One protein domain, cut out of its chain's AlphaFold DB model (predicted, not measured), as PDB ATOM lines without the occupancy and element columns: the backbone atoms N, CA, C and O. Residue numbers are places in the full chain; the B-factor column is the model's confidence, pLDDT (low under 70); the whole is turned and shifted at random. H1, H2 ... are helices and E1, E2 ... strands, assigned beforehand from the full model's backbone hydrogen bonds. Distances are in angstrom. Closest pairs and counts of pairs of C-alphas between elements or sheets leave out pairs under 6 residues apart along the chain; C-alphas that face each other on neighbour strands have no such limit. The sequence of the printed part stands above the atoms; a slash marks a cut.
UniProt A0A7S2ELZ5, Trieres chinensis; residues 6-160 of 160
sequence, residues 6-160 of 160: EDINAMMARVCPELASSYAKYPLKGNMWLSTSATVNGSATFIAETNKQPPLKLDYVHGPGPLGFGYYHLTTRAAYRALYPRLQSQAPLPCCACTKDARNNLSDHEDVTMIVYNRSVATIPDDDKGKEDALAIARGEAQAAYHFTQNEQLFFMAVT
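This is residues 6 to 160 of the 160 residues of a protein of Trieres chinensis (UniProt A0A7S2ELZ5). A small sheet of E1, E3 and E2 has H3 across one face; H4 folds back beside H3 and H1 crosses H4. From this body the long helix H5 leaves as an arm that makes the length; residues 138 to 160, of which 138 to 159 belong to H5, stick out. The printed part has 155 residues with five named helices and three named strands, in the order H1 H2 E1 E2 E3 H3 H4 H5; the class is mostly helix, the sheet antiparallel. The whole is loose, radius of gyration of the C-alphas 18.9 A, spanning 67 by 43 by 34 A.

Look first at E1, residues 46 to 48, E3, 68 to 73, and E2, 60 to 65. H3 is residues 77 to 89, 19.4 A; H4 is 100 to 121, 31.8 A. H1, residues 6 to 15, begins at C-alpha 6 (-23.855, -6.630, 7.339); H2 is 17 to 20. H5, residues 127 to 159, runs 48.3 A to C-alpha 159 (-74.987, 23.314, 9.026).

Inner strand E3 is antiparallel to E1 (N 47 and O 71, 2.9 A) and forms a hairpin with E2 (N 61 and O 72, 2.8 A). H3 is on the sheet, height 7.2 A; its closest C-alphas to E2 are Ala 82 and Gly 63, 5.1 A. H3 and H4, a helical hairpin, touch at Tyr 80 and Ser 120, 4.8 A. The hub H4 touches H1 at Val 112 and Met 12, 5.8 A, and H5 at Asn 118 and Gly 130, 4.6 A, about perpendicular at 87 degrees. H2 touches H1 and only grazes the sheet. Every O i to N i+4 pair is within hydrogen-bond range in H1, H4 and H5; H3 has 7 of 9; H2 is too short.

C-alphas 42 and 160 are farthest apart, 68.0 A. The printed part has no cut; links H2 to E1 and E1 to E2 are long. Residues 95 to 96 and 150 to 160 have pLDDT under 70.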
ATOM      1  N   GLU A   6     -24.053  -5.283   6.805       95.00
ATOM      2  CA  GLU A   6     -23.855  -6.630   7.339       95.00
ATOM      3  C   GLU A   6     -24.799  -6.909   8.515       95.00
ATOM      4  O   GLU A   6     -25.477  -7.940   8.522       95.00
ATOM      5  N   ASP A   7     -24.920  -5.960   9.451       94.62
ATOM      6  CA  ASP A   7     -25.840  -6.066  10.589       94.62
ATOM      7  C   ASP A   7     -27.301  -6.128  10.128       94.62
ATOM      8  O   ASP A   7     -28.092  -6.912  10.654       94.62
ATOM      9  N   ILE A   8     -27.663  -5.327   9.118       95.56
ATOM     10  CA  ILE A   8     -29.015  -5.321   8.544       95.56
ATOM     11  C   ILE A   8     -29.322  -6.669   7.890       95.56
ATOM     12  O   ILE A   8     -30.384  -7.234   8.132       95.56
ATOM     13  N   ASN A   9     -28.392  -7.227   7.113       96.50
ATOM     14  CA  ASN A   9     -28.577  -8.532   6.478       96.50
ATOM     15  C   ASN A   9     -28.728  -9.662   7.509       96.50
ATOM     16  O   ASN A   9     -29.615 -10.506   7.377       96.50
ATOM     17  N   ALA A  10     -27.907  -9.662   8.564       95.56
ATOM     18  CA  ALA A  10     -28.019 -10.634   9.651       95.56
ATOM     19  C   ALA A  10     -29.359 -10.503  10.401       95.56
ATOM     20  O   ALA A  10     -30.006 -11.499  10.730       95.56
ATOM     21  N   MET A  11     -29.805  -9.268  10.639       95.25
ATOM     22  CA  MET A  11     -31.109  -8.966  11.226       95.25
ATOM     23  C   MET A  11     -32.264  -9.458  10.342       95.25
ATOM     24  O   MET A  11     -33.157 -10.137  10.844       95.25
ATOM     25  N   MET A  12     -32.224  -9.180   9.036       96.12
ATOM     26  CA  MET A  12     -33.232  -9.628   8.072       96.12
ATOM     27  C   MET A  12     -33.366 -11.152   8.058       96.12
ATOM     28  O   MET A  12     -34.481 -11.654   8.172       96.12
ATOM     29  N   ALA A  13     -32.245 -11.877   8.006       95.25
ATOM     30  CA  ALA A  13     -32.234 -13.339   8.032       95.25
ATOM     31  C   ALA A  13     -32.811 -13.926   9.333       95.25
ATOM     32  O   ALA A  13     -33.479 -14.958   9.303       95.25
ATOM     33  N   ARG A  14     -32.577 -13.267  10.478       92.75
ATOM     34  CA  ARG A  14     -33.122 -13.678  11.783       92.75
ATOM     35  C   ARG A  14     -34.631 -13.453  11.885       92.75
ATOM     36  O   ARG A  14     -35.314 -14.285  12.469       92.75
ATOM     37  N   VAL A  15     -35.137 -12.339  11.353       93.75
ATOM     38  CA  VAL A  15     -36.573 -12.010  11.393       93.75
ATOM     39  C   VAL A  15     -37.361 -12.842  10.381       93.75
ATOM     40  O   VAL A  15     -38.434 -13.342  10.700       93.75
ATOM     41  N   CYS A  16     -36.839 -13.002   9.164       93.69
ATOM     42  CA  CYS A  16     -37.500 -13.721   8.082       93.69
ATOM     43  C   CYS A  16     -36.464 -14.551   7.307       93.69
ATOM     44  O   CYS A  16     -35.684 -13.979   6.541       93.69
ATOM     45  N   PRO A  17     -36.457 -15.888   7.451       93.31
ATOM     46  CA  PRO A  17     -35.463 -16.751   6.814       93.31
ATOM     47  C   PRO A  17     -35.381 -16.605   5.289       93.31
ATOM     48  O   PRO A  17     -34.298 -16.728   4.724       93.31
ATOM     49  N   GLU A  18     -36.488 -16.290   4.605       94.12
ATOM     50  CA  GLU A  18     -36.489 -16.013   3.162       94.12
ATOM     51  C   GLU A  18     -35.556 -14.853   2.782       94.12
ATOM     52  O   GLU A  18     -34.934 -14.879   1.720       94.12
ATOM     53  N   LEU A  19     -35.408 -13.853   3.658       95.69
ATOM     54  CA  LEU A  19     -34.556 -12.684   3.429       95.69
ATOM     55  C   LEU A  19     -33.057 -12.981   3.578       95.69
ATOM     56  O   LEU A  19     -32.242 -12.119   3.259       95.69
ATOM     57  N   ALA A  20     -32.679 -14.194   3.997       95.56
ATOM     58  CA  ALA A  20     -31.297 -14.672   3.911       95.56
ATOM     59  C   ALA A  20     -30.845 -14.933   2.458       95.56
ATOM     60  O   ALA A  20     -29.665 -15.174   2.204       95.56
ATOM     61  N   SER A  21     -31.781 -14.894   1.504       95.88
ATOM     62  CA  SER A  21     -31.516 -14.998   0.070       95.88
ATOM     63  C   SER A  21     -30.536 -13.930  -0.426       95.88
ATOM     64  O   SER A  21     -30.626 -12.751  -0.072       95.88
ATOM     65  N   SER A  22     -29.660 -14.315  -1.356       95.06
ATOM     66  CA  SER A  22     -28.769 -13.378  -2.051       95.06
ATOM     67  C   SER A  22     -29.531 -12.319  -2.860       95.06
ATOM     68  O   SER A  22     -29.011 -11.222  -3.055       95.06
ATOM     69  N   TYR A  23     -30.773 -12.602  -3.270       95.75
ATOM     70  CA  TYR A  23     -31.638 -11.668  -3.999       95.75
ATOM     71  C   TYR A  23     -32.356 -10.654  -3.099       95.75
ATOM     72  O   TYR A  23     -32.985  -9.732  -3.614       95.75
ATOM     73  N   ALA A  24     -32.280 -10.810  -1.775       96.25
ATOM     74  CA  ALA A  24     -32.859  -9.880  -0.805       96.25
ATOM     75  C   ALA A  24     -31.806  -9.069  -0.036       96.25
ATOM     76  O   ALA A  24     -32.173  -8.299   0.856       96.25
ATOM     77  N   LYS A  25     -30.521  -9.203  -0.381       96.12
ATOM     78  CA  LYS A  25     -29.421  -8.543   0.326       96.12
ATOM     79  C   LYS A  25     -29.605  -7.022   0.367       96.12
ATOM     80  O   LYS A  25     -29.918  -6.401  -0.643       96.12
ATOM     81  N   TYR A  26     -29.398  -6.429   1.538       95.88
ATOM     82  CA  TYR A  26     -29.338  -4.988   1.755       95.88
ATOM     83  C   TYR A  26     -27.905  -4.449   1.542       95.88
ATOM     84  O   TYR A  26     -26.949  -5.068   2.026       95.88
ATOM     85  N   PRO A  27     -27.733  -3.286   0.888       95.81
ATOM     86  CA  PRO A  27     -28.766  -2.581   0.134       95.81
ATOM     87  C   PRO A  27     -29.105  -3.338  -1.155       95.81
ATOM     88  O   PRO A  27     -28.215  -3.832  -1.854       95.81
ATOM     89  N   LEU A  28     -30.392  -3.391  -1.477       95.12
ATOM     90  CA  LEU A  28     -30.870  -3.835  -2.774       95.12
ATOM     91  C   LEU A  28     -30.495  -2.767  -3.800       95.12
ATOM     92  O   LEU A  28     -30.698  -1.577  -3.555       95.12
ATOM     93  N   LYS A  29     -29.930  -3.194  -4.930       94.50
ATOM     94  CA  LYS A  29     -29.585  -2.315  -6.047       94.50
ATOM     95  C   LYS A  29     -29.927  -2.991  -7.358       94.50
ATOM     96  O   LYS A  29     -29.381  -4.046  -7.684       94.50
ATOM     97  N   GLY A  30     -30.790  -2.363  -8.135       92.56
ATOM     98  CA  GLY A  30     -31.159  -2.852  -9.446       92.56
ATOM     99  C   GLY A  30     -32.041  -1.867 -10.194       92.56
ATOM    100  O   GLY A  30     -32.643  -0.965  -9.622       92.56
ATOM    101  N   ASN A  31     -32.117  -2.069 -11.504       94.44
ATOM    102  CA  ASN A  31     -32.705  -1.082 -12.407       94.44
ATOM    103  C   ASN A  31     -34.190  -1.336 -12.689       94.44
ATOM    104  O   ASN A  31     -34.892  -0.433 -13.131       94.44
ATOM    105  N   MET A  32     -34.672  -2.567 -12.489       96.19
ATOM    106  CA  MET A  32     -36.050  -2.948 -12.795       96.19
ATOM    107  C   MET A  32     -36.456  -4.225 -12.054       96.19
ATOM    108  O   MET A  32     -35.667  -5.161 -11.937       96.19
ATOM    109  N   TRP A  33     -37.703  -4.273 -11.584       97.31
ATOM    110  CA  TRP A  33     -38.304  -5.486 -11.033       97.31
ATOM    111  C   TRP A  33     -38.562  -6.507 -12.137       97.31
ATOM    112  O   TRP A  33     -39.070  -6.154 -13.201       97.31
ATOM    113  N   LEU A  34     -38.290  -7.786 -11.877       96.94
ATOM    114  CA  LEU A  34     -38.671  -8.822 -12.832       96.94
ATOM    115  C   LEU A  34     -40.190  -9.023 -12.845       96.94
ATOM    116  O   LEU A  34     -40.866  -8.925 -11.816       96.94
ATOM    117  N   SER A  35     -40.716  -9.323 -14.033       95.94
ATOM    118  CA  SER A  35     -42.094  -9.790 -14.206       95.94
ATOM    119  C   SER A  35     -42.277 -11.151 -13.533       95.94
ATOM    120  O   SER A  35     -41.351 -11.955 -13.524       95.94
ATOM    121  N   THR A  36     -43.485 -11.441 -13.043       94.69
ATOM    122  CA  THR A  36     -43.861 -12.744 -12.463       94.69
ATOM    123  C   THR A  36     -43.927 -13.879 -13.493       94.69
ATOM    124  O   THR A  36     -44.155 -15.026 -13.126       94.69
ATOM    125  N   SER A  37     -43.740 -13.575 -14.779       94.00
ATOM    126  CA  SER A  37     -43.605 -14.561 -15.861       94.00
ATOM    127  C   SER A  37     -42.154 -14.744 -16.327       94.00
ATOM    128  O   SER A  37     -41.907 -15.503 -17.261       94.00
ATOM    129  N   ALA A  38     -41.193 -14.037 -15.724       95.44
ATOM    130  CA  ALA A  38     -39.779 -14.155 -16.071       95.44
ATOM    131  C   ALA A  38     -39.138 -15.396 -15.429       95.44
ATOM    132  O   ALA A  38     -39.737 -16.069 -14.583       95.44
ATOM    133  N   THR A  39     -37.887 -15.664 -15.792       94.75
ATOM    134  CA  THR A  39     -37.052 -16.704 -15.185       94.75
ATOM    135  C   THR A  39     -35.780 -16.100 -14.588       94.75
ATOM    136  O   THR A  39     -35.263 -15.092 -15.067       94.75
ATOM    137  N   VAL A  40     -35.272 -16.718 -13.522       94.31
ATOM    138  CA  VAL A  40     -34.009 -16.384 -12.854       94.31
ATOM    139  C   VAL A  40     -33.213 -17.672 -12.724       94.31
ATOM    140  O   VAL A  40     -33.672 -18.613 -12.082       94.31
ATOM    141  N   ASN A  41     -32.041 -17.741 -13.359       92.31
ATOM    142  CA  ASN A  41     -31.163 -18.919 -13.320       92.31
ATOM    143  C   ASN A  41     -31.900 -20.237 -13.638       92.31
ATOM    144  O   ASN A  41     -31.751 -21.240 -12.946       92.31
ATOM    145  N   GLY A  42     -32.757 -20.210 -14.664       91.06
ATOM    146  CA  GLY A  42     -33.560 -21.362 -15.091       91.06
ATOM    147  C   GLY A  42     -34.802 -21.651 -14.239       91.06
ATOM    148  O   GLY A  42     -35.591 -22.513 -14.612       91.06
ATOM    149  N   SER A  43     -35.022 -20.926 -13.140       93.06
ATOM    150  CA  SER A  43     -36.210 -21.069 -12.288       93.06
ATOM    151  C   SER A  43     -37.271 -20.018 -12.616       93.06
ATOM    152  O   SER A  43     -36.939 -18.867 -12.889       93.06
ATOM    153  N   ALA A  44     -38.551 -20.390 -12.584       96.00
ATOM    154  CA  ALA A  44     -39.651 -19.451 -12.803       96.00
ATOM    155  C   ALA A  44     -39.785 -18.461 -11.636       96.00
ATOM    156  O   ALA A  44     -39.659 -18.838 -10.476       96.00
ATOM    157  N   THR A  45     -40.095 -17.199 -11.928       96.69
ATOM    158  CA  THR A  45     -40.312 -16.161 -10.900       96.69
ATOM    159  C   THR A  45     -41.631 -16.305 -10.136       96.69
ATOM    160  O   THR A  45     -41.786 -15.698  -9.075       96.69
ATOM    161  N   PHE A  46     -42.556 -17.119 -10.646       97.62
ATOM    162  CA  PHE A  46     -43.778 -17.533  -9.969       97.62
ATOM    163  C   PHE A  46     -43.942 -19.050 -10.045       97.62
ATOM    164  O   PHE A  46     -43.754 -19.654 -11.102       97.62
ATOM    165  N   ILE A  47     -44.330 -19.651  -8.922       95.75
ATOM    166  CA  ILE A  47     -44.696 -21.062  -8.825       95.75
ATOM    167  C   ILE A  47     -46.046 -21.119  -8.114       95.75
ATOM    168  O   ILE A  47     -46.153 -20.713  -6.957       95.75
ATOM    169  N   ALA A  48     -47.074 -21.602  -8.812       94.12
ATOM    170  CA  ALA A  48     -48.407 -21.754  -8.239       94.12
ATOM    171  C   ALA A  48     -48.389 -22.746  -7.067       94.12
ATOM    172  O   ALA A  48     -47.714 -23.776  -7.138       94.12
ATOM    173  N   GLU A  49     -49.134 -22.438  -6.001       88.38
ATOM    174  CA  GLU A  49     -49.244 -23.340  -4.856       88.38
ATOM    175  C   GLU A  49     -50.044 -24.593  -5.225       88.38
ATOM    176  O   GLU A  49     -51.132 -24.509  -5.796       88.38
ATOM    177  N   THR A  50     -49.522 -25.760  -4.857       84.69
ATOM    178  CA  THR A  50     -50.198 -27.052  -5.055       84.69
ATOM    179  C   THR A  50     -50.437 -27.803  -3.745       84.69
ATOM    180  O   THR A  50     -51.229 -28.746  -3.716       84.69
ATOM    181  N   ASN A  51     -49.814 -27.376  -2.646       80.88
ATOM    182  CA  ASN A  51     -49.879 -27.995  -1.330       80.88
ATOM    183  C   ASN A  51     -50.716 -27.166  -0.348       80.88
ATOM    184  O   ASN A  51     -50.773 -25.942  -0.380       80.88
ATOM    185  N   LYS A  52     -51.342 -27.856   0.611       73.25
ATOM    186  CA  LYS A  52     -52.088 -27.201   1.702       73.25
ATOM    187  C   LYS A  52     -51.177 -26.597   2.777       73.25
ATOM    188  O   LYS A  52     -51.596 -25.689   3.485       73.25
ATOM    189  N   GLN A  53     -49.960 -27.124   2.918       78.12
ATOM    190  CA  GLN A  53     -48.924 -26.619   3.818       78.12
ATOM    191  C   GLN A  53     -47.639 -26.417   3.009       78.12
ATOM    192  O   GLN A  53     -46.851 -27.355   2.862       78.12
ATOM    193  N   PRO A  54     -47.461 -25.226   2.427       81.25
ATOM    194  CA  PRO A  54     -46.298 -24.924   1.615       81.25
ATOM    195  C   PRO A  54     -45.016 -24.977   2.458       81.25
ATOM    196  O   PRO A  54     -44.955 -24.317   3.501       81.25
ATOM    197  N   PRO A  55     -43.975 -25.715   2.037       87.69
ATOM    198  CA  PRO A  55     -42.676 -25.658   2.700       87.69
ATOM    199  C   PRO A  55     -42.008 -24.286   2.524       87.69
ATOM    200  O   PRO A  55     -42.278 -23.552   1.572       87.69
ATOM    201  N   LEU A  56     -41.066 -23.947   3.406       87.44
ATOM    202  CA  LEU A  56     -40.184 -22.803   3.178       87.44
ATOM    203  C   LEU A  56     -39.357 -23.052   1.909       87.44
ATOM    204  O   LEU A  56     -38.719 -24.097   1.771       87.44
ATOM    205  N   LYS A  57     -39.334 -22.079   0.998       91.56
ATOM    206  CA  LYS A  57     -38.514 -22.126  -0.211       91.56
ATOM    207  C   LYS A  57     -37.590 -20.916  -0.226       91.56
ATOM    208  O   LYS A  57     -38.055 -19.791  -0.364       91.56
ATOM    209  N   LEU A  58     -36.288 -21.160  -0.077       88.25
ATOM    210  CA  LEU A  58     -35.276 -20.105  -0.161       88.25
ATOM    211  C   LEU A  58     -35.403 -19.370  -1.507       88.25
ATOM    212  O   LEU A  58     -35.730 -20.004  -2.506       88.25
ATOM    213  N   ASP A  59     -35.173 -18.057  -1.513       95.31
ATOM    214  CA  ASP A  59     -35.327 -17.136  -2.657       95.31
ATOM    215  C   ASP A  59     -36.769 -16.761  -3.043       95.31
ATOM    216  O   ASP A  59     -36.976 -15.852  -3.853       95.31
ATOM    217  N   TYR A  60     -37.774 -17.400  -2.440       96.94
ATOM    218  CA  TYR A  60     -39.182 -17.142  -2.728       96.94
ATOM    219  C   TYR A  60     -39.950 -16.746  -1.476       96.94
ATOM    220  O   TYR A  60     -39.699 -17.247  -0.389       96.94
ATOM    221  N   VAL A  61     -40.965 -15.909  -1.660       96.69
ATOM    222  CA  VAL A  61     -41.977 -15.611  -0.650       96.69
ATOM    223  C   VAL A  61     -43.281 -16.263  -1.075       96.69
ATOM    224  O   VAL A  61     -43.768 -16.026  -2.179       96.69
ATOM    225  N   HIS A  62     -43.858 -17.063  -0.187       95.19
ATOM    226  CA  HIS A  62     -45.176 -17.640  -0.394       95.19
ATOM    227  C   HIS A  62     -46.280 -16.701   0.112       95.19
ATOM    228  O   HIS A  62     -46.235 -16.242   1.258       95.19
ATOM    229  N   GLY A  63     -47.288 -16.445  -0.721       94.19
ATOM    230  CA  GLY A  63     -48.457 -15.656  -0.348       94.19
ATOM    231  C   GLY A  63     -49.326 -15.245  -1.542       94.19
ATOM    232  O   GLY A  63     -49.179 -15.788  -2.640       94.19
ATOM    233  N   PRO A  64     -50.261 -14.301  -1.341       94.56
ATOM    234  CA  PRO A  64     -51.124 -13.805  -2.405       94.56
ATOM    235  C   PRO A  64     -50.376 -12.835  -3.328       94.56
ATOM    236  O   PRO A  64     -49.543 -12.048  -2.882       94.56
ATOM    237  N   GLY A  65     -50.726 -12.829  -4.613       94.69
ATOM    238  CA  GLY A  65     -50.168 -11.876  -5.567       94.69
ATOM    239  C   GLY A  65     -50.884 -11.860  -6.922       94.69
ATOM    240  O   GLY A  65     -51.977 -12.413  -7.052       94.69
ATOM    241  N   PRO A  66     -50.277 -11.226  -7.945       94.62
ATOM    242  CA  PRO A  66     -50.917 -10.971  -9.240       94.62
ATOM    243  C   PRO A  66     -51.368 -12.216 -10.013       94.62
ATOM    244  O   PRO A  66     -52.298 -12.124 -10.807       94.62
ATOM    245  N   LEU A  67     -50.712 -13.360  -9.805       94.94
ATOM    246  CA  LEU A  67     -51.026 -14.629 -10.473       94.94
ATOM    247  C   LEU A  67     -51.754 -15.613  -9.543       94.94
ATOM    248  O   LEU A  67     -51.842 -16.802  -9.839       94.94
ATOM    249  N   GLY A  68     -52.285 -15.124  -8.420       93.94
ATOM    250  CA  GLY A  68     -52.934 -15.935  -7.396       93.94
ATOM    251  C   GLY A  68     -52.004 -16.279  -6.234       93.94
ATOM    252  O   GLY A  68     -51.022 -15.584  -5.966       93.94
ATOM    253  N   PHE A  69     -52.354 -17.326  -5.496       94.62
ATOM    254  CA  PHE A  69     -51.596 -17.774  -4.332       94.62
ATOM    255  C   PHE A  69     -50.437 -18.681  -4.763       94.62
ATOM    256  O   PHE A  69     -50.629 -19.599  -5.564       94.62
ATOM    257  N   GLY A  70     -49.233 -18.416  -4.262       95.56
ATOM    258  CA  GLY A  70     -48.051 -19.194  -4.626       95.56
ATOM    259  C   GLY A  70     -46.748 -18.564  -4.167       95.56
ATOM    260  O   GLY A  70     -46.729 -17.631  -3.365       95.56
ATOM    261  N   TYR A  71     -45.649 -19.087  -4.697       96.75
ATOM    262  CA  TYR A  71     -44.301 -18.606  -4.439       96.75
ATOM    263  C   TYR A  71     -43.903 -17.552  -5.466       96.75
ATOM    264  O   TYR A  71     -43.844 -17.828  -6.662       96.75
ATOM    265  N   TYR A  72     -43.559 -16.365  -4.983       97.69
ATOM    266  CA  TYR A  72     -43.028 -15.260  -5.771       97.69
ATOM    267  C   TYR A  72     -41.544 -15.077  -5.464       97.69
ATOM    268  O   TYR A  72     -41.159 -14.963  -4.304       97.69
ATOM    269  N   HIS A  73     -40.701 -15.038  -6.491       97.88
ATOM    270  CA  HIS A  73     -39.257 -14.878  -6.322       97.88
ATOM    271  C   HIS A  73     -38.902 -13.466  -5.824       97.88
ATOM    272  O   HIS A  73     -39.499 -12.482  -6.271       97.88
ATOM    273  N   LEU A  74     -37.890 -13.343  -4.959       97.50
ATOM    274  CA  LEU A  74     -37.450 -12.086  -4.321       97.50
ATOM    275  C   LEU A  74     -36.874 -11.026  -5.282       97.50
ATOM    276  O   LEU A  74     -36.620  -9.895  -4.883       97.50
ATOM    277  N   THR A  75     -36.719 -11.355  -6.563       97.25
ATOM    278  CA  THR A  75     -36.403 -10.394  -7.643       97.25
ATOM    279  C   THR A  75     -37.647  -9.714  -8.220       97.25
ATOM    280  O   THR A  75     -37.540  -8.860  -9.103       97.25
ATOM    281  N   THR A  76     -38.836 -10.098  -7.755       97.88
ATOM    282  CA  THR A  76     -40.112  -9.497  -8.139       97.88
ATOM    283  C   THR A  76     -40.642  -8.634  -7.001       97.88
ATOM    284  O   THR A  76     -40.539  -8.984  -5.824       97.88
ATOM    285  N   ARG A  77     -41.312  -7.531  -7.341       97.69
ATOM    286  CA  ARG A  77     -42.005  -6.708  -6.339       97.69
ATOM    287  C   ARG A  77     -43.152  -7.459  -5.654       97.69
ATOM    288  O   ARG A  77     -43.493  -7.166  -4.510       97.69
ATOM    289  N   ALA A  78     -43.757  -8.425  -6.351       97.62
ATOM    290  CA  ALA A  78     -44.858  -9.233  -5.834       97.62
ATOM    291  C   ALA A  78     -44.460 -10.014  -4.571       97.62
ATOM    292  O   ALA A  78     -45.250 -10.071  -3.633       97.62
ATOM    293  N   ALA A  79     -43.222 -10.514  -4.502       97.69
ATOM    294  CA  ALA A  79     -42.707 -11.192  -3.315       97.69
ATOM    295  C   ALA A  79     -42.739 -10.294  -2.069       97.69
ATOM    296  O   ALA A  79     -43.253 -10.698  -1.031       97.69
ATOM    297  N   TYR A  80     -42.277  -9.045  -2.178       98.06
ATOM    298  CA  TYR A  80     -42.289  -8.102  -1.053       98.06
ATOM    299  C   TYR A  80     -43.702  -7.650  -0.672       98.06
ATOM    300  O   TYR A  80     -43.991  -7.473   0.509       98.06
ATOM    301  N   ARG A  81     -44.608  -7.528  -1.651       97.25
ATOM    302  CA  ARG A  81     -46.034  -7.251  -1.399       97.25
ATOM    303  C   ARG A  81     -46.735  -8.384  -0.659       97.25
ATOM    304  O   ARG A  81     -47.588  -8.104   0.172       97.25
ATOM    305  N   ALA A  82     -46.377  -9.635  -0.939       96.50
ATOM    306  CA  ALA A  82     -46.867 -10.786  -0.187       96.50
ATOM    307  C   ALA A  82     -46.229 -10.861   1.212       96.50
ATOM    308  O   ALA A  82     -46.897 -11.210   2.185       96.50
ATOM    309  N   LEU A  83     -44.944 -10.503   1.323       96.69
ATOM    310  CA  LEU A  83     -44.185 -10.600   2.569       96.69
ATOM    311  C   LEU A  83     -44.618  -9.574   3.618       96.69
ATOM    312  O   LEU A  83     -44.755  -9.923   4.788       96.69
ATOM    313  N   TYR A  84     -44.828  -8.322   3.211       96.88
ATOM    314  CA  TYR A  84     -45.164  -7.222   4.114       96.88
ATOM    315  C   TYR A  84     -46.359  -7.510   5.048       96.88
ATOM    316  O   TYR A  84     -46.169  -7.465   6.265       96.88
ATOM    317  N   PRO A  85     -47.561  -7.874   4.552       94.00
ATOM    318  CA  PRO A  85     -48.702  -8.156   5.424       94.00
ATOM    319  C   PRO A  85     -48.460  -9.380   6.315       94.00
ATOM    320  O   PRO A  85     -48.944  -9.429   7.445       94.00
ATOM    321  N   ARG A  86     -47.670 -10.358   5.849       93.31
ATOM    322  CA  ARG A  86     -47.290 -11.513   6.668       93.31
ATOM    323  C   ARG A  86     -46.439 -11.077   7.859       93.31
ATOM    324  O   ARG A  86     -46.751 -11.477   8.976       93.31
ATOM    325  N   LEU A  87     -45.443 -10.216   7.644       94.12
ATOM    326  CA  LEU A  87     -44.655  -9.642   8.739       94.12
ATOM    327  C   LEU A  87     -45.539  -8.847   9.704       94.12
ATOM    328  O   LEU A  87     -45.461  -9.060  10.907       94.12
ATOM    329  N   GLN A  88     -46.469  -8.026   9.209       92.88
ATOM    330  CA  GLN A  88     -47.414  -7.319  10.086       92.88
ATOM    331  C   GLN A  88     -48.238  -8.273  10.964       92.88
ATOM    332  O   GLN A  88     -48.440  -8.001  12.144       92.88
ATOM    333  N   SER A  89     -48.679  -9.411  10.417       90.19
ATOM    334  CA  SER A  89     -49.448 -10.414  11.168       90.19
ATOM    335  C   SER A  89     -48.623 -11.234  12.169       90.19
ATOM    336  O   SER A  89     -49.190 -11.856  13.062       90.19
ATOM    337  N   GLN A  90     -47.295 -11.252  12.014       87.94
ATOM    338  CA  GLN A  90     -46.357 -12.044  12.819       87.94
ATOM    339  C   GLN A  90     -45.528 -11.188  13.785       87.94
ATOM    340  O   GLN A  90     -44.597 -11.693  14.414       87.94
ATOM    341  N   ALA A  91     -45.874  -9.906  13.927       84.88
ATOM    342  CA  ALA A  91     -45.163  -8.989  14.800       84.88
ATOM    343  C   ALA A  91     -45.142  -9.491  16.260       84.88
ATOM    344  O   ALA A  91     -46.186  -9.892  16.790       84.88
ATOM    345  N   PRO A  92     -43.981  -9.453  16.943       82.50
ATOM    346  CA  PRO A  92     -43.904  -9.730  18.372       82.50
ATOM    347  C   PRO A  92     -44.847  -8.815  19.162       82.50
ATOM    348  O   PRO A  92     -44.919  -7.616  18.902       82.50
ATOM    349  N   LEU A  93     -45.563  -9.361  20.149       77.38
ATOM    350  CA  LEU A  93     -46.514  -8.573  20.935       77.38
ATOM    351  C   LEU A  93     -45.790  -7.519  21.796       77.38
ATOM    352  O   LEU A  93     -44.977  -7.893  22.651       77.38
ATOM    353  N   PRO A  94     -46.131  -6.218  21.667       70.62
ATOM    354  CA  PRO A  94     -45.472  -5.154  22.426       70.62
ATOM    355  C   PRO A  94     -45.651  -5.292  23.942       70.62
ATOM    356  O   PRO A  94     -44.753  -4.952  24.711       70.62
ATOM    357  N   CYS A  95     -46.789  -5.839  24.383       67.44
ATOM    358  CA  CYS A  95     -47.125  -6.005  25.800       67.44
ATOM    359  C   CYS A  95     -46.196  -6.972  26.558       67.44
ATOM    360  O   CYS A  95     -46.195  -6.969  27.786       67.44
ATOM    361  N   CYS A  96     -45.380  -7.756  25.846       65.69
ATOM    362  CA  CYS A  96     -44.446  -8.723  26.422       65.69
ATOM    363  C   CYS A  96     -42.970  -8.305  26.275       65.69
ATOM    364  O   CYS A  96     -42.074  -9.072  26.629       65.69
ATOM    365  N   ALA A  97     -42.684  -7.088  25.793       73.94
ATOM    366  CA  ALA A  97     -41.325  -6.575  25.587       73.94
ATOM    367  C   ALA A  97     -40.637  -6.087  26.887       73.94
ATOM    368  O   ALA A  97     -39.991  -5.036  26.940       73.94
ATOM    369  N   CYS A  98     -40.769  -6.849  27.975       77.25
ATOM    370  CA  CYS A  98     -40.272  -6.468  29.302       77.25
ATOM    371  C   CYS A  98     -38.745  -6.625  29.435       77.25
ATOM    372  O   CYS A  98     -38.103  -5.917  30.216       77.25
ATOM    373  N   THR A  99     -38.131  -7.506  28.639       86.06
ATOM    374  CA  THR A  99     -36.678  -7.739  28.625       86.06
ATOM    375  C   THR A  99     -35.990  -6.934  27.524       86.06
ATOM    376  O   THR A  99     -36.610  -6.523  26.543       86.06
ATOM    377  N   LYS A 100     -34.677  -6.706  27.672       86.69
ATOM    378  CA  LYS A 100     -33.865  -6.059  26.629       86.69
ATOM    379  C   LYS A 100     -33.942  -6.831  25.308       86.69
ATOM    380  O   LYS A 100     -34.125  -6.215  24.266       86.69
ATOM    381  N   ASP A 101     -33.883  -8.156  25.370       85.75
ATOM    382  CA  ASP A 101     -33.925  -9.008  24.179       85.75
ATOM    383  C   ASP A 101     -35.285  -8.961  23.486       85.75
ATOM    384  O   ASP A 101     -35.347  -8.866  22.265       85.75
ATOM    385  N   ALA A 102     -36.383  -8.936  24.248       84.88
ATOM    386  CA  ALA A 102     -37.714  -8.805  23.668       84.88
ATOM    387  C   ALA A 102     -37.918  -7.432  23.000       84.88
ATOM    388  O   ALA A 102     -38.491  -7.369  21.914       84.88
ATOM    389  N   ARG A 103     -37.387  -6.347  23.587       86.81
ATOM    390  CA  ARG A 103     -37.381  -5.018  22.942       86.81
ATOM    391  C   ARG A 103     -36.541  -4.993  21.671       86.81
ATOM    392  O   ARG A 103     -36.973  -4.417  20.680       86.81
ATOM    393  N   ASN A 104     -35.370  -5.627  21.690       88.38
ATOM    394  CA  ASN A 104     -34.518  -5.721  20.508       88.38
ATOM    395  C   ASN A 104     -35.212  -6.513  19.394       88.38
ATOM    396  O   ASN A 104     -35.223  -6.060  18.261       88.38
ATOM    397  N   ASN A 105     -35.855  -7.640  19.714       87.00
ATOM    398  CA  ASN A 105     -36.593  -8.434  18.731       87.00
ATOM    399  C   ASN A 105     -37.767  -7.659  18.122       87.00
ATOM    400  O   ASN A 105     -37.998  -7.766  16.921       87.00
ATOM    401  N   LEU A 106     -38.490  -6.874  18.929       90.56
ATOM    402  CA  LEU A 106     -39.542  -5.993  18.425       90.56
ATOM    403  C   LEU A 106     -38.969  -4.918  17.490       90.56
ATOM    404  O   LEU A 106     -39.431  -4.802  16.361       90.56
ATOM    405  N   SER A 107     -37.920  -4.209  17.916       91.50
ATOM    406  CA  SER A 107     -37.260  -3.183  17.095       91.50
ATOM    407  C   SER A 107     -36.700  -3.757  15.792       91.50
ATOM    408  O   SER A 107     -36.851  -3.150  14.738       91.50
ATOM    409  N   ASP A 108     -36.076  -4.934  15.839       92.62
ATOM    410  CA  ASP A 108     -35.534  -5.598  14.656       92.62
ATOM    411  C   ASP A 108     -36.656  -6.027  13.700       92.62
ATOM    412  O   ASP A 108     -36.528  -5.886  12.485       92.62
ATOM    413  N   HIS A 109     -37.778  -6.514  14.237       94.31
ATOM    414  CA  HIS A 109     -38.952  -6.845  13.438       94.31
ATOM    415  C   HIS A 109     -39.551  -5.600  12.764       94.31
ATOM    416  O   HIS A 109     -39.892  -5.653  11.582       94.31
ATOM    417  N   GLU A 110     -39.663  -4.481  13.482       93.81
ATOM    418  CA  GLU A 110     -40.127  -3.198  12.936       93.81
ATOM    419  C   GLU A 110     -39.201  -2.689  11.823       93.81
ATOM    420  O   GLU A 110     -39.679  -2.361  10.733       93.81
ATOM    421  N   ASP A 111     -37.883  -2.719  12.044       94.94
ATOM    422  CA  ASP A 111     -36.881  -2.307  11.057       94.94
ATOM    423  C   ASP A 111     -36.970  -3.152   9.774       94.94
ATOM    424  O   ASP A 111     -37.005  -2.616   8.663       94.94
ATOM    425  N   VAL A 112     -37.056  -4.482   9.902       96.38
ATOM    426  CA  VAL A 112     -37.194  -5.387   8.747       96.38
ATOM    427  C   VAL A 112     -38.533  -5.184   8.043       96.38
ATOM    428  O   VAL A 112     -38.580  -5.145   6.812       96.38
ATOM    429  N   THR A 113     -39.617  -5.008   8.798       96.69
ATOM    430  CA  THR A 113     -40.951  -4.747   8.239       96.69
ATOM    431  C   THR A 113     -40.958  -3.453   7.427       96.69
ATOM    432  O   THR A 113     -41.520  -3.427   6.333       96.69
ATOM    433  N   MET A 114     -40.279  -2.406   7.905       96.38
ATOM    434  CA  MET A 114     -40.117  -1.146   7.179       96.38
ATOM    435  C   MET A 114     -39.304  -1.321   5.887       96.38
ATOM    436  O   MET A 114     -39.703  -0.805   4.844       96.38
ATOM    437  N   ILE A 115     -38.197  -2.072   5.913       97.12
ATOM    438  CA  ILE A 115     -37.408  -2.368   4.701       97.12
ATOM    439  C   ILE A 115     -38.273  -3.094   3.662       97.12
ATOM    440  O   ILE A 115     -38.310  -2.713   2.490       97.12
ATOM    441  N   VAL A 116     -39.014  -4.120   4.085       97.69
ATOM    442  CA  VAL A 116     -39.900  -4.884   3.196       97.69
ATOM    443  C   VAL A 116     -41.038  -4.015   2.660       97.69
ATOM    444  O   VAL A 116     -41.354  -4.109   1.472       97.69
ATOM    445  N   TYR A 117     -41.613  -3.139   3.488       97.75
ATOM    446  CA  TYR A 117     -42.614  -2.169   3.047       97.75
ATOM    447  C   TYR A 117     -42.068  -1.279   1.931       97.75
ATOM    448  O   TYR A 117     -42.657  -1.240   0.849       97.75
ATOM    449  N   ASN A 118     -40.908  -0.652   2.150       97.88
ATOM    450  CA  ASN A 118     -40.264   0.215   1.163       97.88
ATOM    451  C   ASN A 118     -40.065  -0.520  -0.170       97.88
ATOM    452  O   ASN A 118     -40.447  -0.009  -1.221       97.88
ATOM    453  N   ARG A 119     -39.571  -1.764  -0.143       97.88
ATOM    454  CA  ARG A 119     -39.412  -2.597  -1.352       97.88
ATOM    455  C   ARG A 119     -40.738  -2.967  -2.019       97.88
ATOM    456  O   ARG A 119     -40.796  -3.099  -3.240       97.88
ATOM    457  N   SER A 120     -41.813  -3.131  -1.249       97.38
ATOM    458  CA  SER A 120     -43.143  -3.484  -1.772       97.38
ATOM    459  C   SER A 120     -43.797  -2.357  -2.586       97.38
ATOM    460  O   SER A 120     -44.576  -2.628  -3.515       97.38
ATOM    461  N   VAL A 121     -43.450  -1.106  -2.260       96.88
ATOM    462  CA  VAL A 121     -43.946   0.105  -2.929       96.88
ATOM    463  C   VAL A 121     -42.954   0.689  -3.931       96.88
ATOM    464  O   VAL A 121     -43.376   1.401  -4.839       96.88
ATOM    465  N   ALA A 122     -41.671   0.332  -3.830       97.00
ATOM    466  CA  ALA A 122     -40.618   0.843  -4.694       97.00
ATOM    467  C   ALA A 122     -40.930   0.659  -6.187       97.00
ATOM    468  O   ALA A 122     -41.409  -0.389  -6.652       97.00
ATOM    469  N   THR A 123     -40.614   1.686  -6.965       96.69
ATOM    470  CA  THR A 123     -40.712   1.674  -8.429       96.69
ATOM    471  C   THR A 123     -39.670   0.758  -9.077       96.69
ATOM    472  O   THR A 123     -39.984   0.087 -10.061       96.69
ATOM    473  N   ILE A 124     -38.480   0.648  -8.482       97.31
ATOM    474  CA  ILE A 124     -37.358  -0.213  -8.903       97.31
ATOM    475  C   ILE A 124     -36.763  -0.950  -7.683       97.31
ATOM    476  O   ILE A 124     -37.026  -0.534  -6.556       97.31
ATOM    477  N   PRO A 125     -35.997  -2.045  -7.864       96.50
ATOM    478  CA  PRO A 125     -35.349  -2.781  -6.774       96.50
ATOM    479  C   PRO A 125     -34.128  -2.039  -6.213       96.50
ATOM    480  O   PRO A 125     -32.998  -2.512  -6.310       96.50
ATOM    481  N   ASP A 126     -34.365  -0.878  -5.616       97.44
ATOM    482  CA  ASP A 126     -33.358  -0.041  -4.972       97.44
ATOM    483  C   ASP A 126     -33.901   0.459  -3.625       97.44
ATOM    484  O   ASP A 126     -35.008   0.998  -3.563       97.44
ATOM    485  N   ASP A 127     -33.161   0.225  -2.536       96.94
ATOM    486  CA  ASP A 127     -33.631   0.547  -1.179       96.94
ATOM    487  C   ASP A 127     -33.695   2.060  -0.904       96.94
ATOM    488  O   ASP A 127     -34.589   2.508  -0.176       96.94
ATOM    489  N   ASP A 128     -32.815   2.860  -1.513       96.19
ATOM    490  CA  ASP A 128     -32.858   4.319  -1.383       96.19
ATOM    491  C   ASP A 128     -34.080   4.858  -2.127       96.19
ATOM    492  O   ASP A 128     -34.871   5.630  -1.572       96.19
ATOM    493  N   LYS A 129     -34.313   4.357  -3.347       95.56
ATOM    494  CA  LYS A 129     -35.503   4.724  -4.118       95.56
ATOM    495  C   LYS A 129     -36.797   4.267  -3.442       95.56
ATOM    496  O   LYS A 129     -37.768   5.018  -3.388       95.56
ATOM    497  N   GLY A 130     -36.812   3.062  -2.877       95.62
ATOM    498  CA  GLY A 130     -37.961   2.542  -2.139       95.62
ATOM    499  C   GLY A 130     -38.331   3.408  -0.937       95.62
ATOM    500  O   GLY A 130     -39.513   3.638  -0.686       95.62
ATOM    501  N   LYS A 131     -37.334   3.946  -0.226       95.50
ATOM    502  CA  LYS A 131     -37.558   4.894   0.870       95.50
ATOM    503  C   LYS A 131     -38.174   6.208   0.382       95.50
ATOM    504  O   LYS A 131     -39.086   6.723   1.026       95.50
ATOM    505  N   GLU A 132     -37.699   6.758  -0.735       96.62
ATOM    506  CA  GLU A 132     -38.292   7.962  -1.334       96.62
ATOM    507  C   GLU A 132     -39.752   7.742  -1.740       96.62
ATOM    508  O   GLU A 132     -40.614   8.562  -1.419       96.62
ATOM    509  N   ASP A 133     -40.032   6.626  -2.416       95.94
ATOM    510  CA  ASP A 133     -41.369   6.296  -2.906       95.94
ATOM    511  C   ASP A 133     -42.342   6.072  -1.731       95.94
ATOM    512  O   ASP A 133     -43.466   6.576  -1.747       95.94
ATOM    513  N   ALA A 134     -41.894   5.408  -0.660       94.56
ATOM    514  CA  ALA A 134     -42.667   5.245   0.571       94.56
ATOM    515  C   ALA A 134     -42.996   6.589   1.247       94.56
ATOM    516  O   ALA A 134     -44.130   6.807   1.682       94.56
ATOM    517  N   LEU A 135     -42.036   7.520   1.303       93.38
ATOM    518  CA  LEU A 135     -42.263   8.868   1.833       93.38
ATOM    519  C   LEU A 135     -43.241   9.672   0.969       93.38
ATOM    520  O   LEU A 135     -44.040  10.439   1.507       93.38
ATOM    521  N   ALA A 136     -43.190   9.511  -0.354       93.19
ATOM    522  CA  ALA A 136     -44.130  10.157  -1.264       93.19
ATOM    523  C   ALA A 136     -45.569   9.669  -1.027       93.19
ATOM    524  O   ALA A 136     -46.479  10.494  -0.951       93.19
ATOM    525  N   ILE A 137     -45.760   8.360  -0.826       91.44
ATOM    526  CA  ILE A 137     -47.063   7.771  -0.475       91.44
ATOM    527  C   ILE A 137     -47.569   8.340   0.854       91.44
ATOM    528  O   ILE A 137     -48.669   8.888   0.899       91.44
ATOM    529  N   ALA A 138     -46.746   8.307   1.907       87.44
ATOM    530  CA  ALA A 138     -47.136   8.799   3.230       87.44
ATOM    531  C   ALA A 138     -47.537  10.287   3.216       87.44
ATOM    532  O   ALA A 138     -48.499  10.687   3.871       87.44
ATOM    533  N   ARG A 139     -46.830  11.122   2.441       87.69
ATOM    534  CA  ARG A 139     -47.190  12.539   2.256       87.69
ATOM    535  C   ARG A 139     -48.528  12.700   1.536       87.69
ATOM    536  O   ARG A 139     -49.326  13.537   1.949       87.69
ATOM    537  N   GLY A 140     -48.770  11.910   0.490       85.69
ATOM    538  CA  GLY A 140     -50.033  11.925  -0.247       85.69
ATOM    539  C   GLY A 140     -51.225  11.525   0.625       85.69
ATOM    540  O   GLY A 140     -52.243  12.212   0.624       85.69
ATOM    541  N   GLU A 141     -51.078  10.468   1.427       85.94
ATOM    542  CA  GLU A 141     -52.107  10.017   2.373       85.94
ATOM    543  C   GLU A 141     -52.386  11.060   3.464       85.94
ATOM    544  O   GLU A 141     -53.546  11.377   3.732       85.94
ATOM    545  N   ALA A 142     -51.340  11.657   4.046       80.69
ATOM    546  CA  ALA A 142     -51.489  12.716   5.043       80.69
ATOM    547  C   ALA A 142     -52.209  13.951   4.472       80.69
ATOM    548  O   ALA A 142     -53.083  14.523   5.126       80.69
ATOM    549  N   GLN A 143     -51.886  14.341   3.236       80.88
ATOM    550  CA  GLN A 143     -52.559  15.444   2.554       80.88
ATOM    551  C   GLN A 143     -54.035  15.120   2.267       80.88
ATOM    552  O   GLN A 143     -54.902  15.967   2.480       80.88
ATOM    553  N   ALA A 144     -54.345  13.895   1.834       79.25
ATOM    554  CA  ALA A 144     -55.721  13.458   1.609       79.25
ATOM    555  C   ALA A 144     -56.550  13.477   2.906       79.25
ATOM    556  O   ALA A 144     -57.669  13.991   2.911       79.25
ATOM    557  N   ALA A 145     -55.986  12.994   4.018       77.88
ATOM    558  CA  ALA A 145     -56.633  13.034   5.330       77.88
ATOM    559  C   ALA A 145     -56.877  14.474   5.817       77.88
ATOM    560  O   ALA A 145     -57.946  14.786   6.349       77.88
ATOM    561  N   TYR A 146     -55.921  15.380   5.594       75.44
ATOM    562  CA  TYR A 146     -56.084  16.801   5.906       75.44
ATOM    563  C   TYR A 146     -57.232  17.447   5.112       75.44
ATOM    564  O   TYR A 146     -58.075  18.129   5.687       75.44
ATOM    565  N   HIS A 147     -57.318  17.196   3.803       76.50
ATOM    566  CA  HIS A 147     -58.419  17.718   2.989       76.50
ATOM    567  C   HIS A 147     -59.775  17.126   3.385       76.50
ATOM    568  O   HIS A 147     -60.771  17.845   3.420       76.50
ATOM    569  N   PHE A 148     -59.821  15.834   3.718       71.94
ATOM    570  CA  PHE A 148     -61.040  15.190   4.203       71.94
ATOM    571  C   PHE A 148     -61.538  15.838   5.503       71.94
ATOM    572  O   PHE A 148     -62.681  16.280   5.574       71.94
ATOM    573  N   THR A 149     -60.658  15.989   6.495       72.44
ATOM    574  CA  THR A 149     -61.004  16.607   7.787       72.44
ATOM    575  C   THR A 149     -61.383  18.085   7.669       72.44
ATOM    576  O   THR A 149     -62.306  18.524   8.351       72.44
ATOM    577  N   GLN A 150     -60.749  18.857   6.777       66.38
ATOM    578  CA  GLN A 150     -61.189  20.227   6.484       66.38
ATOM    579  C   GLN A 150     -62.597  20.271   5.888       66.38
ATOM    580  O   GLN A 150     -63.404  21.104   6.295       66.38
ATOM    581  N   ASN A 151     -62.906  19.382   4.942       69.62
ATOM    582  CA  ASN A 151     -64.227  19.334   4.320       69.62
ATOM    583  C   ASN A 151     -65.316  18.963   5.333       69.62
ATOM    584  O   ASN A 151     -66.384  19.571   5.321       69.62
ATOM    585  N   GLU A 152     -65.043  18.024   6.242       66.06
ATOM    586  CA  GLU A 152     -65.961  17.708   7.341       66.06
ATOM    587  C   GLU A 152     -66.158  18.904   8.279       66.06
ATOM    588  O   GLU A 152     -67.293  19.239   8.610       66.06
ATOM    589  N   GLN A 153     -65.086  19.602   8.666       60.88
ATOM    590  CA  GLN A 153     -65.186  20.792   9.518       60.88
ATOM    591  C   GLN A 153     -65.978  21.925   8.854       60.88
ATOM    592  O   GLN A 153     -66.812  22.548   9.509       60.88
ATOM    593  N   LEU A 154     -65.764  22.169   7.558       59.72
ATOM    594  CA  LEU A 154     -66.529  23.152   6.787       59.72
ATOM    595  C   LEU A 154     -68.007  22.762   6.681       59.72
ATOM    596  O   LEU A 154     -68.869  23.627   6.805       59.72
ATOM    597  N   PHE A 155     -68.309  21.474   6.499       55.53
ATOM    598  CA  PHE A 155     -69.684  20.979   6.493       55.53
ATOM    599  C   PHE A 155     -70.361  21.188   7.852       55.53
ATOM    600  O   PHE A 155     -71.460  21.732   7.906       55.53
ATOM    601  N   PHE A 156     -69.699  20.831   8.955       51.16
ATOM    602  CA  PHE A 156     -70.243  21.052  10.297       51.16
ATOM    603  C   PHE A 156     -70.472  22.539  10.600       51.16
ATOM    604  O   PHE A 156     -71.523  22.872  11.133       51.16
ATOM    605  N   MET A 157     -69.551  23.430  10.213       53.41
ATOM    606  CA  MET A 157     -69.720  24.880  10.395       53.41
ATOM    607  C   MET A 157     -70.803  25.495   9.497       53.41
ATOM    608  O   MET A 157     -71.346  26.536   9.846       53.41
ATOM    609  N   ALA A 158     -71.107  24.897   8.342       53.69
ATOM    610  CA  ALA A 158     -72.132  25.396   7.422       53.69
ATOM    611  C   ALA A 158     -73.560  24.937   7.778       53.69
ATOM    612  O   ALA A 158     -74.525  25.482   7.245       53.69
ATOM    613  N   VAL A 159     -73.698  23.915   8.631       59.97
ATOM    614  CA  VAL A 159     -74.987  23.314   9.026       59.97
ATOM    615  C   VAL A 159     -75.433  23.761  10.432       59.97
ATOM    616  O   VAL A 159     -76.593  23.558  10.794       59.97
ATOM    617  N   THR A 160     -74.547  24.396  11.208       49.03
ATOM    618  CA  THR A 160     -74.845  25.083  12.483       49.03
ATOM    619  C   THR A 160     -75.108  26.565  12.285       49.03
ATOM    620  O   THR A 160     -76.059  27.076  12.915       49.03
TER     621      THR A 160